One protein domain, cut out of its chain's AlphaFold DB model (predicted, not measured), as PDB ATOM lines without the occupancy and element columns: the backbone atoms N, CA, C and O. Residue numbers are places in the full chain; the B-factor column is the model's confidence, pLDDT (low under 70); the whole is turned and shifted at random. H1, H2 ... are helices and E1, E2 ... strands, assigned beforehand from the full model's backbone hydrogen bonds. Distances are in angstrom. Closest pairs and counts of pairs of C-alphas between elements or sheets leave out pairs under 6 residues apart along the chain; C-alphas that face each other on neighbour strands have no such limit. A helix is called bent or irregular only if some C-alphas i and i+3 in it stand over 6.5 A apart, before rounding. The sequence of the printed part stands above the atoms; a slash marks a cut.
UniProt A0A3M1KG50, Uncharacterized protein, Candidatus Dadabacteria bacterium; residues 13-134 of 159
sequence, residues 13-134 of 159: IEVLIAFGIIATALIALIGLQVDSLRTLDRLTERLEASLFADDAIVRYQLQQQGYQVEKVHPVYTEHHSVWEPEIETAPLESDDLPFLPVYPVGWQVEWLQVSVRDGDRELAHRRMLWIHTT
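AT A GLANCE: This is residues 13 to 134 of the 159 residues of an uncharacterized protein of Candidatus Dadabacteria bacterium (UniProt A0A3M1KG50). A twisted sheet of three antiparallel strands, E1, E2 and E3, has the end part of one very long helix, H1, over one of its faces, and the helix runs on far past the sheet as a free arm. Residues 13 to 41 of H1 make that arm, while residues 42 to 64 pack on the sheet; the loop residues 95 to 102 stick out as well. The printed part has 122 residues with one named helix and three named strands, in the order H1, E1, E2, E3, and its class is mixed, helices and strands. The sheet has the order E1, E2, E3, all antiparallel. The whole is extended, with a radius of gyration of the C-alphas of 24.0 A, and spans 87 by 37 by 21 A, the arm making much of the length.

IN THESE COORDINATES: E1 is residues 84 to 91, 22.5 A from first to last C-alpha. E2 is residues 107 to 118, 35.2 A long, and E3 is residues 121 to 133, 35.1 A long, ending at C-alpha 133 at (74.320, 123.754, 102.240). E3 bends by 55 degrees at residue 124. H1 is residues 13 to 64, 77.1 A long, from C-alpha 13 at (113.301, 160.669, 164.657) to C-alpha 64 at (70.974, 134.386, 105.802), and it is not bent.

HOW THE PARTS SIT: E1, E2 and E3 form a meander, each strand the antiparallel neighbour of the one before, with E1 and E3 as edge strands. E1 and E2 are a hairpin at 154 degrees between directions, with N 88 and O 113 within hydrogen-bond range at 2.9 A. E2 and E3 are a hairpin at 164 degrees, with N 112 and O 128 within hydrogen-bond range at 2.9 A. H1 is on one face of this sheet, an arrangement of two layers, with a height over the sheet of 9.8 A. It lies over E2 and E3 and runs along the strands, but only just, at 29 degrees to E3 on the local plane. The closest C-alphas of H1 and E3 are those of Ala 49 and Ala 124, 5.6 A apart; those of H1 and E2 are Ala 53 and Val 114, 6.1 A apart. In H1 every O i to N i+4 pair is within hydrogen-bond range.

THE WHOLE: The two C-alphas farthest apart are those of Ile 13 and Val 105, 87.0 A. The printed part has no cut. The links H1 to E1, 19 residues, and E1 to E2, 15 residues, are long; E2 to E3 is tight. Without the stretches that stand free, the body of 85 residues spans 48 by 30 by 18 A. The mean pLDDT of the printed part is 81.5, and residues 71 to 81, 94 to 107 and 133 to 134 are under 70.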
ATOM      1  N   ILE A  13     112.740 161.030 165.960       91.69
ATOM      2  CA  ILE A  13     113.301 160.669 164.657       91.69
ATOM      3  C   ILE A  13     112.730 159.345 164.132       91.69
ATOM      4  O   ILE A  13     112.458 159.233 162.942       91.69
ATOM      5  N   GLU A  14     112.469 158.375 165.005       90.81
ATOM      6  CA  GLU A  14     111.887 157.084 164.633       90.81
ATOM      7  C   GLU A  14     110.441 157.235 164.144       90.81
ATOM      8  O   GLU A  14     110.064 156.633 163.140       90.81
ATOM      9  N   VAL A  15     109.655 158.113 164.778       94.00
ATOM     10  CA  VAL A  15     108.294 158.441 164.313       94.00
ATOM     11  C   VAL A  15     108.329 159.118 162.945       94.00
ATOM     12  O   VAL A  15     107.538 158.770 162.072       94.00
ATOM     13  N   LEU A  16     109.254 160.059 162.733       96.38
ATOM     14  CA  LEU A  16     109.394 160.745 161.446       96.38
ATOM     15  C   LEU A  16     109.794 159.780 160.326       96.38
ATOM     16  O   LEU A  16     109.240 159.853 159.230       96.38
ATOM     17  N   ILE A  17     110.704 158.844 160.608       95.94
ATOM     18  CA  ILE A  17     111.089 157.796 159.655       95.94
ATOM     19  C   ILE A  17     109.892 156.888 159.354       95.94
ATOM     20  O   ILE A  17     109.587 156.656 158.184       95.94
ATOM     21  N   ALA A  18     109.177 156.418 160.380       96.00
ATOM     22  CA  ALA A  18     107.992 155.583 160.199       96.00
ATOM     23  C   ALA A  18     106.920 156.297 159.360       96.00
ATOM     24  O   ALA A  18     106.356 155.703 158.442       96.00
ATOM     25  N   PHE A  19     106.687 157.586 159.613       97.38
ATOM     26  CA  PHE A  19     105.746 158.387 158.837       97.38
ATOM     27  C   PHE A  19     106.189 158.546 157.379       97.38
ATOM     28  O   PHE A  19     105.365 158.416 156.476       97.38
ATOM     29  N   GLY A  20     107.486 158.749 157.132       97.81
ATOM     30  CA  GLY A  20     108.043 158.775 155.780       97.81
ATOM     31  C   GLY A  20     107.796 157.466 155.026       97.81
ATOM     32  O   GLY A  20     107.312 157.486 153.896       97.81
ATOM     33  N   ILE A  21     108.038 156.324 155.677       97.69
ATOM     34  CA  ILE A  21     107.774 155.000 155.096       97.69
ATOM     35  C   ILE A  21     106.284 154.850 154.766       97.69
ATOM     36  O   ILE A  21     105.940 154.495 153.639       97.69
ATOM     37  N   ILE A  22     105.393 155.183 155.704       98.06
ATOM     38  CA  ILE A  22     103.940 155.100 155.495       98.06
ATOM     39  C   ILE A  22     103.504 155.984 154.322       98.06
ATOM     40  O   ILE A  22     102.767 155.521 153.454       98.06
ATOM     41  N   ALA A  23     103.987 157.227 154.249       98.12
ATOM     42  CA  ALA A  23     103.657 158.138 153.157       98.12
ATOM     43  C   ALA A  23     104.068 157.560 151.793       98.12
ATOM     44  O   ALA A  23     103.268 157.557 150.857       98.12
ATOM     45  N   THR A  24     105.278 157.003 151.685       98.00
ATOM     46  CA  THR A  24     105.733 156.368 150.436       98.00
ATOM     47  C   THR A  24     104.910 155.134 150.066       98.00
ATOM     48  O   THR A  24     104.564 154.960 148.898       98.00
ATOM     49  N   ALA A  25     104.525 154.315 151.049       97.75
ATOM     50  CA  ALA A  25     103.689 153.141 150.825       97.75
ATOM     51  C   ALA A  25     102.286 153.519 150.320       97.75
ATOM     52  O   ALA A  25     101.767 152.878 149.408       97.75
ATOM     53  N   LEU A  26     101.689 154.587 150.860       98.25
ATOM     54  CA  LEU A  26     100.386 155.085 150.409       98.25
ATOM     55  C   LEU A  26     100.435 155.606 148.969       98.25
ATOM     56  O   LEU A  26      99.537 155.309 148.186       98.25
ATOM     57  N   ILE A  27     101.493 156.330 148.595       97.88
ATOM     58  CA  ILE A  27     101.671 156.807 147.215       97.88
ATOM     59  C   ILE A  27     101.782 155.624 146.246       97.88
ATOM     60  O   ILE A  27     101.119 155.613 145.209       97.88
ATOM     61  N   ALA A  28     102.569 154.604 146.600       97.12
ATOM     62  CA  ALA A  28     102.694 153.394 145.791       97.12
ATOM     63  C   ALA A  28     101.350 152.658 145.642       97.12
ATOM     64  O   ALA A  28     101.002 152.220 144.546       97.12
ATOM     65  N   LEU A  29     100.565 152.571 146.722       97.38
ATOM     66  CA  LEU A  29      99.244 151.944 146.705       97.38
ATOM     67  C   LEU A  29      98.265 152.681 145.781       97.38
ATOM     68  O   LEU A  29      97.538 152.037 145.028       97.38
ATOM     69  N   ILE A  30      98.265 154.015 145.805       97.62
ATOM     70  CA  ILE A  30      97.429 154.821 144.905       97.62
ATOM     71  C   ILE A  30      97.827 154.572 143.446       97.62
ATOM     72  O   ILE A  30      96.955 154.372 142.603       97.62
ATOM     73  N   GLY A  31      99.131 154.517 143.151       95.44
ATOM     74  CA  GLY A  31      99.623 154.177 141.812       95.44
ATOM     75  C   GLY A  31      99.080 152.833 141.320       95.44
ATOM     76  O   GLY A  31      98.525 152.748 140.226       95.44
ATOM     77  N   LEU A  32      99.131 151.808 142.174       96.56
ATOM     78  CA  LEU A  32      98.608 150.480 141.854       96.56
ATOM     79  C   LEU A  32      97.088 150.482 141.599       96.56
ATOM     80  O   LEU A  32      96.605 149.777 140.710       96.56
ATOM     81  N   GLN A  33      96.325 151.271 142.360       96.69
ATOM     82  CA  GLN A  33      94.878 151.393 142.164       96.69
ATOM     83  C   GLN A  33      94.543 152.045 140.820       96.69
ATOM     84  O   GLN A  33      93.660 151.563 140.114       96.69
ATOM     85  N   VAL A  34      95.276 153.092 140.432       96.19
ATOM     86  CA  VAL A  34      95.098 153.753 139.131       96.19
ATOM     87  C   VAL A  34      95.360 152.779 137.982       96.19
ATOM     88  O   VAL A  34      94.571 152.715 137.039       96.19
ATOM     89  N   ASP A  35      96.422 151.980 138.064       95.12
ATOM     90  CA  ASP A  35      96.725 150.988 137.029       95.12
ATOM     91  C   ASP A  35      95.694 149.852 136.981       95.12
ATOM     92  O   ASP A  35      95.337 149.377 135.897       95.12
ATOM     93  N   SER A  36      95.146 149.461 138.134       95.19
ATOM     94  CA  SER A  36      94.050 148.489 138.204       95.19
ATOM     95  C   SER A  36      92.787 149.016 137.520       95.19
ATOM     96  O   SER A  36      92.194 148.300 136.716       95.19
ATOM     97  N   LEU A  37      92.410 150.276 137.769       95.12
ATOM     98  CA  LEU A  37      91.256 150.908 137.119       95.12
ATOM     99  C   LEU A  37      91.434 150.979 135.601       95.12
ATOM    100  O   LEU A  37      90.539 150.583 134.866       95.12
ATOM    101  N   ARG A  38      92.617 151.382 135.124       93.25
ATOM    102  CA  ARG A  38      92.941 151.388 133.685       93.25
ATOM    103  C   ARG A  38      92.882 150.001 133.054       93.25
ATOM    104  O   ARG A  38      92.578 149.866 131.875       93.25
ATOM    105  N   THR A  39      93.242 148.970 133.812       94.12
ATOM    106  CA  THR A  39      93.181 147.588 133.330       94.12
ATOM    107  C   THR A  39      91.737 147.112 133.239       94.12
ATOM    108  O   THR A  39      91.375 146.511 132.234       94.12
ATOM    109  N   LEU A  40      90.915 147.409 134.248       94.12
ATOM    110  CA  LEU A  40      89.485 147.102 134.227       94.12
ATOM    111  C   LEU A  40      88.781 147.793 133.063       94.12
ATOM    112  O   LEU A  40      88.046 147.132 132.347       94.12
ATOM    113  N   ASP A  41      89.082 149.065 132.825       90.06
ATOM    114  CA  ASP A  41      88.524 149.847 131.718       90.06
ATOM    115  C   ASP A  41      88.766 149.165 130.357       90.06
ATOM    116  O   ASP A  41      87.837 148.847 129.619       90.06
ATOM    117  N   ARG A  42      90.017 148.764 130.096       87.81
ATOM    118  CA  ARG A  42      90.391 148.009 128.883       87.81
ATOM    119  C   ARG A  42      89.723 146.636 128.785       87.81
ATOM    120  O   ARG A  42      89.542 146.120 127.685       87.81
ATOM    121  N   LEU A  43      89.455 145.982 129.915       91.12
ATOM    122  CA  LEU A  43      88.774 144.685 129.927       91.12
ATOM    123  C   LEU A  43      87.287 144.845 129.623       91.12
ATOM    124  O   LEU A  43      86.748 144.035 128.873       91.12
ATOM    125  N   THR A  44      86.657 145.885 130.165       90.62
ATOM    126  CA  THR A  44      85.267 146.240 129.872       90.62
ATOM    127  C   THR A  44      85.099 146.554 128.389       90.62
ATOM    128  O   THR A  44      84.281 145.915 127.738       90.62
ATOM    129  N   GLU A  45      85.952 147.413 127.824       87.44
ATOM    130  CA  GLU A  45      85.941 147.764 126.395       87.44
ATOM    131  C   GLU A  45      86.046 146.519 125.493       87.44
ATOM    132  O   GLU A  45      85.276 146.337 124.551       87.44
ATOM    133  N   ARG A  46      86.957 145.591 125.820       86.62
ATOM    134  CA  ARG A  46      87.101 144.323 125.083       86.62
ATOM    135  C   ARG A  46      85.893 143.406 125.221       86.62
ATOM    136  O   ARG A  46      85.546 142.714 124.265       86.62
ATOM    137  N   LEU A  47      85.298 143.341 126.410       90.44
ATOM    138  CA  LEU A  47      84.120 142.517 126.658       90.44
ATOM    139  C   LEU A  47      82.937 143.033 125.842       90.44
ATOM    140  O   LEU A  47      82.288 142.255 125.152       90.44
ATOM    141  N   GLU A  48      82.694 144.337 125.883       87.81
ATOM    142  CA  GLU A  48      81.641 144.981 125.111       87.81
ATOM    143  C   GLU A  48      81.857 144.794 123.602       87.81
ATOM    144  O   GLU A  48      80.931 144.375 122.907       87.81
ATOM    145  N   ALA A  49      83.082 144.986 123.097       86.12
ATOM    146  CA  ALA A  49      83.406 144.741 121.692       86.12
ATOM    147  C   ALA A  49      83.189 143.269 121.294       86.12
ATOM    148  O   ALA A  49      82.700 142.983 120.202       86.12
ATOM    149  N   SER A  50      83.495 142.318 122.185       86.50
ATOM    150  CA  SER A  50      83.212 140.895 121.954       86.50
ATOM    151  C   SER A  50      81.712 140.612 121.892       86.50
ATOM    152  O   SER A  50      81.279 139.875 121.011       86.50
ATOM    153  N   LEU A  51      80.919 141.188 122.800       88.75
ATOM    154  CA  LEU A  51      79.463 141.024 122.797       88.75
ATOM    155  C   LEU A  51      78.842 141.618 121.530       88.75
ATOM    156  O   LEU A  51      77.923 141.033 120.960       88.75
ATOM    157  N   PHE A  52      79.373 142.748 121.063       86.81
ATOM    158  CA  PHE A  52      78.952 143.367 119.813       86.81
ATOM    159  C   PHE A  52      79.303 142.507 118.589       86.81
ATOM    160  O   PHE A  52      78.471 142.338 117.699       86.81
ATOM    161  N   ALA A  53      80.497 141.906 118.562       85.69
ATOM    162  CA  ALA A  53      80.880 140.959 117.515       85.69
ATOM    163  C   ALA A  53      79.958 139.727 117.493       85.69
ATOM    164  O   ALA A  53      79.520 139.305 116.424       85.69
ATOM    165  N   ASP A  54      79.633 139.171 118.664       88.12
ATOM    166  CA  ASP A  54      78.734 138.021 118.778       88.12
ATOM    167  C   ASP A  54      77.307 138.371 118.308       88.12
ATOM    168  O   ASP A  54      76.708 137.602 117.552       88.12
ATOM    169  N   ASP A  55      76.777 139.548 118.667       88.56
ATOM    170  CA  ASP A  55      75.479 140.033 118.167       88.56
ATOM    171  C   ASP A  55      75.489 140.207 116.638       88.56
ATOM    172  O   ASP A  55      74.563 139.765 115.953       88.56
ATOM    173  N   ALA A  56      76.559 140.777 116.077       86.69
ATOM    174  CA  ALA A  56      76.717 140.934 114.632       86.69
ATOM    175  C   ALA A  56      76.735 139.583 113.899       86.69
ATOM    176  O   ALA A  56      76.077 139.440 112.865       86.69
ATOM    177  N   ILE A  57      77.418 138.575 114.457       86.62
ATOM    178  CA  ILE A  57      77.391 137.206 113.929       86.62
ATOM    179  C   ILE A  57      75.954 136.683 113.941       86.62
ATOM    180  O   ILE A  57      75.452 136.300 112.890       86.62
ATOM    181  N   VAL A  58      75.264 136.702 115.086       89.19
ATOM    182  CA  VAL A  58      73.887 136.182 115.205       89.19
ATOM    183  C   VAL A  58      72.948 136.853 114.198       89.19
ATOM    184  O   VAL A  58      72.164 136.177 113.530       89.19
ATOM    185  N   ARG A  59      73.055 138.171 114.025       86.81
ATOM    186  CA  ARG A  59      72.264 138.913 113.035       86.81
ATOM    187  C   ARG A  59      72.567 138.489 111.608       86.81
ATOM    188  O   ARG A  59      71.629 138.291 110.838       86.81
ATOM    189  N   TYR A  60      73.842 138.312 111.267       86.88
ATOM    190  CA  TYR A  60      74.234 137.794 109.960       86.88
ATOM    191  C   TYR A  60      73.599 136.419 109.703       86.88
ATOM    192  O   TYR A  60      73.023 136.195 108.640       86.88
ATOM    193  N   GLN A  61      73.596 135.527 110.700       86.75
ATOM    194  CA  GLN A  61      72.957 134.209 110.590       86.75
ATOM    195  C   GLN A  61      71.446 134.309 110.344       86.75
ATOM    196  O   GLN A  61      70.911 133.617 109.478       86.75
ATOM    197  N   LEU A  62      70.755 135.183 111.081       89.00
ATOM    198  CA  LEU A  62      69.319 135.410 110.907       89.00
ATOM    199  C   LEU A  62      69.004 135.991 109.522       89.00
ATOM    200  O   LEU A  62      68.050 135.560 108.873       89.00
ATOM    201  N   GLN A  63      69.829 136.918 109.034       88.19
ATOM    202  CA  GLN A  63      69.675 137.491 107.701       88.19
ATOM    203  C   GLN A  63      69.829 136.427 106.602       88.19
ATOM    204  O   GLN A  63      69.028 136.402 105.668       88.19
ATOM    205  N   GLN A  64      70.791 135.507 106.738       85.50
ATOM    206  CA  GLN A  64      70.974 134.386 105.802       85.50
ATOM    207  C   GLN A  64      69.792 133.402 105.800       85.50
ATOM    208  O   GLN A  64      69.511 132.764 104.790       85.50
ATOM    209  N   GLN A  65      69.048 133.311 106.903       87.31
ATOM    210  CA  GLN A  65      67.815 132.520 106.994       87.31
ATOM    211  C   GLN A  65      66.581 133.247 106.425       87.31
ATOM    212  O   GLN A  65      65.467 132.727 106.498       87.31
ATOM    213  N   GLY A  66      66.757 134.446 105.858       88.94
ATOM    214  CA  GLY A  66      65.680 135.237 105.266       88.94
ATOM    215  C   GLY A  66      64.885 136.072 106.271       88.94
ATOM    216  O   GLY A  66      63.849 136.634 105.908       88.94
ATOM    217  N   TYR A  67      65.346 136.193 107.521       90.44
ATOM    218  CA  TYR A  67      64.739 137.117 108.474       90.44
ATOM    219  C   TYR A  67      65.138 138.560 108.146       90.44
ATOM    220  O   TYR A  67      66.303 138.875 107.908       90.44
ATOM    221  N   GLN A  68      64.155 139.460 108.165       86.12
ATOM    222  CA  GLN A  68      64.385 140.901 108.072       86.12
ATOM    223  C   GLN A  68      64.968 141.379 109.404       86.12
ATOM    224  O   GLN A  68      64.237 141.557 110.379       86.12
ATOM    225  N   VAL A  69      66.286 141.546 109.458       84.38
ATOM    226  CA  VAL A  69      66.963 142.108 110.627       84.38
ATOM    227  C   VAL A  69      67.006 143.626 110.472       84.38
ATOM    228  O   VAL A  69      67.461 144.145 109.453       84.38
ATOM    229  N   GLU A  70      66.507 144.349 111.472       83.81
ATOM    230  CA  GLU A  70      66.595 145.808 111.507       83.81
ATOM    231  C   GLU A  70      68.064 146.250 111.482       83.81
ATOM    232  O   GLU A  70      68.921 145.642 112.137       83.81
ATOM    233  N   LYS A  71      68.363 147.304 110.704       69.25
ATOM    234  CA  LYS A  71      69.719 147.855 110.611       69.25
ATOM    235  C   LYS A  71      70.224 148.180 112.010       69.25
ATOM    236  O   LYS A  71      69.550 148.864 112.774       69.25
ATOM    237  N   VAL A  72      71.422 147.691 112.315       65.44
ATOM    238  CA  VAL A  72      72.093 147.935 113.590       65.44
ATOM    239  C   VAL A  72      72.222 149.444 113.772       65.44
ATOM    240  O   VAL A  72      72.899 150.116 112.994       65.44
ATOM    241  N   HIS A  73      71.546 149.986 114.782       64.75
ATOM    242  CA  HIS A  73      71.894 151.308 115.265       64.75
ATOM    243  C   HIS A  73      73.280 151.213 115.898       64.75
ATOM    244  O   HIS A  73      73.502 150.285 116.679       64.75
ATOM    245  N   PRO A  74      74.204 152.131 115.568       64.25
ATOM    246  CA  PRO A  74      75.498 152.157 116.225       64.25
ATOM    247  C   PRO A  74      75.258 152.213 117.731       64.25
ATOM    248  O   PRO A  74      74.527 153.079 118.226       64.25
ATOM    249  N   VAL A  75      75.806 151.234 118.448       64.50
ATOM    250  CA  VAL A  75      75.765 151.239 119.905       64.50
ATOM    251  C   VAL A  75      76.730 152.329 120.328       64.50
ATOM    252  O   VAL A  75      77.942 152.177 120.213       64.50
ATOM    253  N   TYR A  76      76.182 153.459 120.762       60.69
ATOM    254  CA  TYR A  76      76.984 154.483 121.404       60.69
ATOM    255  C   TYR A  76      77.380 153.949 122.772       60.69
ATOM    256  O   TYR A  76      76.549 153.855 123.676       60.69
ATOM    257  N   THR A  77      78.647 153.581 122.911       63.75
ATOM    258  CA  THR A  77      79.248 153.433 124.232       63.75
ATOM    259  C   THR A  77      79.352 154.813 124.881       63.75
ATOM    260  O   THR A  77      79.291 155.852 124.207       63.75
ATOM    261  N   GLU A  78      79.552 154.851 126.197       68.38
ATOM    262  CA  GLU A  78      79.809 156.104 126.923       68.38
ATOM    263  C   GLU A  78      81.030 156.873 126.366       68.38
ATOM    264  O   GLU A  78      81.177 158.071 126.603       68.38
ATOM    265  N   HIS A  79      81.874 156.210 125.568       63.12
ATOM    266  CA  HIS A  79      83.100 156.749 124.988       63.12
ATOM    267  C   HIS A  79      82.952 157.341 123.579       63.12
ATOM    268  O   HIS A  79      83.954 157.739 122.990       63.12
ATOM    269  N   HIS A  80      81.730 157.462 123.041       59.06
ATOM    270  CA  HIS A  80      81.450 158.030 121.708       59.06
ATOM    271  C   HIS A  80      82.135 157.315 120.527       59.06
ATOM    272  O   HIS A  80      82.106 157.822 119.403       59.06
ATOM    273  N   SER A  81      82.714 156.136 120.750       64.88
ATOM    274  CA  SER A  81      83.253 155.294 119.692       64.88
ATOM    275  C   SER A  81      82.098 154.673 118.913       64.88
ATOM    276  O   SER A  81      81.249 153.989 119.489       64.88
ATOM    277  N   VAL A  82      82.051 154.917 117.607       71.88
ATOM    278  CA  VAL A  82      81.115 154.231 116.715       71.88
ATOM    279  C   VAL A  82      81.760 152.913 116.322       71.88
ATOM    280  O   VAL A  82      82.767 152.902 115.620       71.88
ATOM    281  N   TRP A  83      81.198 151.808 116.802       75.88
ATOM    282  CA  TRP A  83      81.646 150.478 116.413       75.88
ATOM    283  C   TRP A  83      80.928 150.035 115.151       75.88
ATOM    284  O   TRP A  83      79.702 149.914 115.123       75.88
ATOM    285  N   GLU A  84      81.709 149.772 114.112       74.75
ATOM    286  CA  GLU A  84      81.220 149.211 112.861       74.75
ATOM    287  C   GLU A  84      81.749 147.779 112.739       74.75
ATOM    288  O   GLU A  84      82.967 147.576 112.775       74.75
ATOM    289  N   PRO A  85      80.865 146.765 112.662       77.31
ATOM    290  CA  PRO A  85      81.305 145.402 112.443       77.31
ATOM    291  C   PRO A  85      81.715 145.267 110.976       77.31
ATOM    292  O   PRO A  85      80.882 145.372 110.073       77.31
ATOM    293  N   GLU A  86      82.997 145.026 110.734       80.06
ATOM    294  CA  GLU A  86      83.489 144.686 109.404       80.06
ATOM    295  C   GLU A  86      83.379 143.171 109.246       80.06
ATOM    296  O   GLU A  86      84.039 142.407 109.960       80.06
ATOM    297  N   ILE A  87      82.472 142.756 108.361       80.69
ATOM    298  CA  ILE A  87      82.205 141.356 108.055       80.69
ATOM    299  C   ILE A  87      82.945 141.011 106.770       80.69
ATOM    300  O   ILE A  87      82.590 141.497 105.696       80.69
ATOM    301  N   GLU A  88      83.948 140.151 106.885       82.00
ATOM    302  CA  GLU A  88      84.679 139.609 105.748       82.00
ATOM    303  C   GLU A  88      84.340 138.124 105.602       82.00
ATOM    304  O   GLU A  88      84.429 137.348 106.560       82.00
ATOM    305  N   THR A  89      83.913 137.737 104.401       78.69
ATOM    306  CA  THR A  89      83.696 136.340 104.033       78.69
ATOM    307  C   THR A  89      84.781 135.904 103.065       78.69
ATOM    308  O   THR A  89      85.001 136.530 102.028       78.69
ATOM    309  N   ALA A  90      85.475 134.823 103.408       76.62
ATOM    310  CA  ALA A  90      86.507 134.246 102.556       76.62
ATOM    311  C   ALA A  90      86.169 132.783 102.248       76.62
ATOM    312  O   ALA A  90      85.858 132.028 103.182       76.62
ATOM    313  N   PRO A  91      86.234 132.357 100.970       72.81
ATOM    314  CA  PRO A  91      86.099 130.952 100.633       72.81
ATOM    315  C   PRO A  91      87.232 130.176 101.295       72.81
ATOM    316  O   PRO A  91      88.375 130.627 101.371       72.81
ATOM    317  N   LEU A  92      86.899 129.002 101.804       70.62
ATOM    318  CA  LEU A  92      87.869 128.138 102.440       70.62
ATOM    319  C   LEU A  92      88.701 127.421 101.373       70.62
ATOM    320  O   LEU A  92      88.196 126.537 100.679       70.62
ATOM    321  N   GLU A  93      89.970 127.796 101.235       72.81
ATOM    322  CA  GLU A  93      90.898 127.065 100.374       72.81
ATOM    323  C   GLU A  93      91.152 125.663 100.950       72.81
ATOM    324  O   GLU A  93      91.292 125.479 102.162       72.81
ATOM    325  N   SER A  94      91.185 124.649 100.076       62.09
ATOM    326  CA  SER A  94      91.302 123.234 100.467       62.09
ATOM    327  C   SER A  94      92.549 122.922 101.294       62.09
ATOM    328  O   SER A  94      92.559 121.939 102.034       62.09
ATOM    329  N   ASP A  95      93.582 123.754 101.169       68.00
ATOM    330  CA  ASP A  95      94.896 123.544 101.774       68.00
ATOM    331  C   ASP A  95      94.974 124.067 103.221       68.00
ATOM    332  O   ASP A  95      95.827 123.626 103.992       68.00
ATOM    333  N   ASP A  96      94.035 124.929 103.628       65.25
ATOM    334  CA  ASP A  96      93.976 125.542 104.964       65.25
ATOM    335  C   ASP A  96      93.183 124.711 105.988       65.25
ATOM    336  O   ASP A  96      92.937 125.152 107.116       65.25
ATOM    337  N   LEU A  97      92.773 123.495 105.617       63.50
ATOM    338  CA  LEU A  97      91.948 122.634 106.452       63.50
ATOM    339  C   LEU A  97      92.720 121.498 107.122       63.50
ATOM    340  O   LEU A  97      92.855 120.409 106.554       63.50
ATOM    341  N   PRO A  98      93.136 121.665 108.391       55.62
ATOM    342  CA  PRO A  98      93.590 120.544 109.188       55.62
ATOM    343  C   PRO A  98      92.365 119.687 109.561       55.62
ATOM    344  O   PRO A  98      91.660 119.967 110.526       55.62
ATOM    345  N   PHE A  99      92.139 118.604 108.813       58.78
ATOM    346  CA  PHE A  99      91.312 117.455 109.219       58.78
ATOM    347  C   PHE A  99      89.787 117.654 109.295       58.78
ATOM    348  O   PHE A  99      89.158 117.171 110.241       58.78
ATOM    349  N   LEU A 100      89.147 118.280 108.304       59.78
ATOM    350  CA  LEU A 100      87.682 118.212 108.250       59.78
ATOM    351  C   LEU A 100      87.182 116.856 107.709       59.78
ATOM    352  O   LEU A 100      87.805 116.276 106.813       59.78
ATOM    353  N   PRO A 101      86.069 116.320 108.254       60.41
ATOM    354  CA  PRO A 101      85.393 115.165 107.673       60.41
ATOM    355  C   PRO A 101      84.970 115.496 106.239       60.41
ATOM    356  O   PRO A 101      84.592 116.628 105.950       60.41
ATOM    357  N   VAL A 102      85.035 114.509 105.339       63.97
ATOM    358  CA  VAL A 102      84.586 114.652 103.946       63.97
ATOM    359  C   VAL A 102      83.141 115.154 103.950       63.97
ATOM    360  O   VAL A 102      82.227 114.409 104.312       63.97
ATOM    361  N   TYR A 103      82.939 116.422 103.599       62.91
ATOM    362  CA  TYR A 103      81.600 116.989 103.509       62.91
ATOM    363  C   TYR A 103      80.862 116.404 102.300       62.91
ATOM    364  O   TYR A 103      81.492 116.085 101.285       62.91
ATOM    365  N   PRO A 104      79.529 116.252 102.378       66.25
ATOM    366  CA  PRO A 104      78.735 115.861 101.225       66.25
ATOM    367  C   PRO A 104      78.900 116.869 100.078       66.25
ATOM    368  O   PRO A 104      79.082 118.067 100.300       66.25
ATOM    369  N   VAL A 105      78.794 116.388  98.839       65.25
ATOM    370  CA  VAL A 105      78.791 117.240  97.640       65.25
ATOM    371  C   VAL A 105      77.665 118.280  97.757       65.25
ATOM    372  O   VAL A 105      76.532 117.916  98.067       65.25
ATOM    373  N   GLY A 106      77.977 119.561  97.528       67.19
ATOM    374  CA  GLY A 106      77.022 120.683  97.626       67.19
ATOM    375  C   GLY A 106      77.120 121.521  98.910       67.19
ATOM    376  O   GLY A 106      76.336 122.450  99.105       67.19
ATOM    377  N   TRP A 107      78.076 121.223  99.788       67.75
ATOM    378  CA  TRP A 107      78.361 122.031 100.973       67.75
ATOM    379  C   TRP A 107      79.438 123.061 100.632       67.75
ATOM    380  O   TRP A 107      80.513 122.698 100.154       67.75
ATOM    381  N   GLN A 108      79.145 124.338 100.865       71.06
ATOM    382  CA  GLN A 108      80.128 125.410 100.796       71.06
ATOM    383  C   GLN A 108      80.534 125.778 102.219       71.06
ATOM    384  O   GLN A 108      79.699 125.874 103.121       71.06
ATOM    385  N   VAL A 109      81.838 125.925 102.422       72.94
ATOM    386  CA  VAL A 109      82.394 126.331 103.705       72.94
ATOM    387  C   VAL A 109      83.128 127.643 103.500       72.94
ATOM    388  O   VAL A 109      83.985 127.759 102.623       72.94
ATOM    389  N   GLU A 110      82.777 128.626 104.309       79.69
ATOM    390  CA  GLU A 110      83.340 129.968 104.282       79.69
ATOM    391  C   GLU A 110      83.808 130.338 105.686       79.69
ATOM    392  O   GLU A 110      83.251 129.905 106.699       79.69
ATOM    393  N   TRP A 111      84.848 131.154 105.772       76.06
ATOM    394  CA  TRP A 111      85.159 131.828 107.021       76.06
ATOM    395  C   TRP A 111      84.317 133.087 107.118       76.06
ATOM    396  O   TRP A 111      84.364 133.919 106.219       76.06
ATOM    397  N   LEU A 112      83.596 133.233 108.227       81.94
ATOM    398  CA  LEU A 112      83.005 134.496 108.631       81.94
ATOM    399  C   LEU A 112      83.943 135.144 109.644       81.94
ATOM    400  O   LEU A 112      84.126 134.636 110.757       81.94
ATOM    401  N   GLN A 113      84.553 136.250 109.248       84.75
ATOM    402  CA  GLN A 113      85.382 137.057 110.122       84.75
ATOM    403  C   GLN A 113      84.631 138.336 110.467       84.75
ATOM    404  O   GLN A 113      84.191 139.062 109.583       84.75
ATOM    405  N   VAL A 114      84.472 138.591 111.764       83.50
ATOM    406  CA  VAL A 114      83.887 139.826 112.281       83.50
ATOM    407  C   VAL A 114      84.949 140.531 113.101       83.50
ATOM    408  O   VAL A 114      85.443 139.991 114.100       83.50
ATOM    409  N   SER A 115      85.313 141.731 112.663       82.06
ATOM    410  CA  SER A 115      86.193 142.618 113.417       82.06
ATOM    411  C   SER A 115      85.420 143.839 113.897       82.06
ATOM    412  O   SER A 115      84.551 144.361 113.197       82.06
ATOM    413  N   VAL A 116      85.704 144.256 115.130       83.38
ATOM    414  CA  VAL A 116      85.116 145.447 115.744       83.38
ATOM    415  C   VAL A 116      86.226 146.463 115.926       83.38
ATOM    416  O   VAL A 116      87.223 146.197 116.610       83.38
ATOM    417  N   ARG A 117      86.056 147.616 115.281       81.06
ATOM    418  CA  ARG A 117      87.034 148.701 115.263       81.06
ATOM    419  C   ARG A 117      86.498 149.934 115.979       81.06
ATOM    420  O   ARG A 117      85.319 150.258 115.873       81.06
ATOM    421  N   ASP A 118      87.397 150.613 116.680       81.19
ATOM    422  CA  ASP A 118      87.226 151.984 117.150       81.19
ATOM    423  C   ASP A 118      88.287 152.864 116.475       81.19
ATOM    424  O   ASP A 118      89.478 152.814 116.807       81.19
ATOM    425  N   GLY A 119      87.871 153.609 115.448       81.00
ATOM    426  CA  GLY A 119      88.788 154.313 114.552       81.00
ATOM    427  C   GLY A 119      89.795 153.352 113.909       81.00
ATOM    428  O   GLY A 119      89.410 152.384 113.260       81.00
ATOM    429  N   ASP A 120      91.090 153.595 114.130       79.69
ATOM    430  CA  ASP A 120      92.180 152.752 113.611       79.69
ATOM    431  C   ASP A 120      92.509 151.545 114.512       79.69
ATOM    432  O   ASP A 120      93.400 150.749 114.198       79.69
ATOM    433  N   ARG A 121      91.856 151.410 115.676       79.12
ATOM    434  CA  ARG A 121      92.177 150.371 116.663       79.12
ATOM    435  C   ARG A 121      91.205 149.209 116.544       79.12
ATOM    436  O   ARG A 121      90.002 149.362 116.719       79.12
ATOM    437  N   GLU A 122      91.745 148.020 116.317       80.62
ATOM    438  CA  GLU A 122      90.985 146.775 116.402       80.62
ATOM    439  C   GLU A 122      90.819 146.367 117.874       80.62
ATOM    440  O   GLU A 122      91.807 146.174 118.591       80.62
ATOM    441  N   LEU A 123      89.569 146.282 118.338       81.12
ATOM    442  CA  LEU A 123      89.230 145.992 119.737       81.12
ATOM    443  C   LEU A 123      88.929 144.513 119.963       81.12
ATOM    444  O   LEU A 123      89.351 143.931 120.967       81.12
ATOM    445  N   ALA A 124      88.215 143.904 119.021       81.56
ATOM    446  CA  ALA A 124      87.854 142.501 119.063       81.56
ATOM    447  C   ALA A 124      87.889 141.895 117.663       81.56
ATOM    448  O   ALA A 124      87.535 142.533 116.671       81.56
ATOM    449  N   HIS A 125      88.284 140.629 117.626       82.44
ATOM    450  CA  HIS A 125      88.355 139.831 116.419       82.44
ATOM    451  C   HIS A 125      87.746 138.465 116.702       82.44
ATOM    452  O   HIS A 125      88.182 137.750 117.613       82.44
ATOM    453  N   ARG A 126      86.726 138.100 115.927       81.81
ATOM    454  CA  ARG A 126      86.086 136.793 116.005       81.81
ATOM    455  C   ARG A 126      86.072 136.158 114.624       81.81
ATOM    456  O   ARG A 126      85.607 136.755 113.659       81.81
ATOM    457  N   ARG A 127      86.558 134.923 114.548       79.12
ATOM    458  CA  ARG A 127      86.514 134.103 113.339       79.12
ATOM    459  C   ARG A 127      85.654 132.884 113.614       79.12
ATOM    460  O   ARG A 127      85.891 132.164 114.586       79.12
ATOM    461  N   MET A 128      84.653 132.666 112.776       80.81
ATOM    462  CA  MET A 128      83.757 131.523 112.851       80.81
ATOM    463  C   MET A 128      83.793 130.774 111.524       80.81
ATOM    464  O   MET A 128      83.775 131.380 110.455       80.81
ATOM    465  N   LEU A 129      83.853 129.445 111.596       78.50
ATOM    466  CA  LEU A 129      83.650 128.606 110.424       78.50
ATOM    467  C   LEU A 129      82.155 128.583 110.116       78.50
ATOM    468  O   LEU A 129      81.355 128.150 110.950       78.50
ATOM    469  N   TRP A 130      81.789 129.058 108.936       76.69
ATOM    470  CA  TRP A 130      80.426 129.052 108.445       76.69
ATOM    471  C   TRP A 130      80.275 127.946 107.408       76.69
ATOM    472  O   TRP A 130      81.053 127.847 106.464       76.69
ATOM    473  N   ILE A 131      79.289 127.077 107.604       75.25
ATOM    474  CA  ILE A 131      79.005 125.973 106.693       75.25
ATOM    475  C   ILE A 131      77.562 126.135 106.246       75.25
ATOM    476  O   ILE A 131      76.649 126.018 107.066       75.25
ATOM    477  N   HIS A 132      77.346 126.368 104.956       73.19
ATOM    478  CA  HIS A 132      76.011 126.367 104.376       73.19
ATOM    479  C   HIS A 132      75.883 125.278 103.320       73.19
ATOM    480  O   HIS A 132      76.779 124.997 102.522       73.19
ATOM    481  N   THR A 133      74.719 124.639 103.324       64.94
ATOM    482  CA  THR A 133      74.320 123.754 102.240       64.94
ATOM    483  C   THR A 133      73.771 124.632 101.127       64.94
ATOM    484  O   THR A 133      72.755 125.300 101.307       64.94
ATOM    485  N   THR A 134      74.416 124.632  99.964       63.66
ATOM    486  CA  THR A 134      73.708 125.068  98.758       63.66
ATOM    487  C   THR A 134      72.649 124.010  98.483       63.66
ATOM    488  O   THR A 134      72.971 122.823  98.414       63.66
TER     489      THR A 134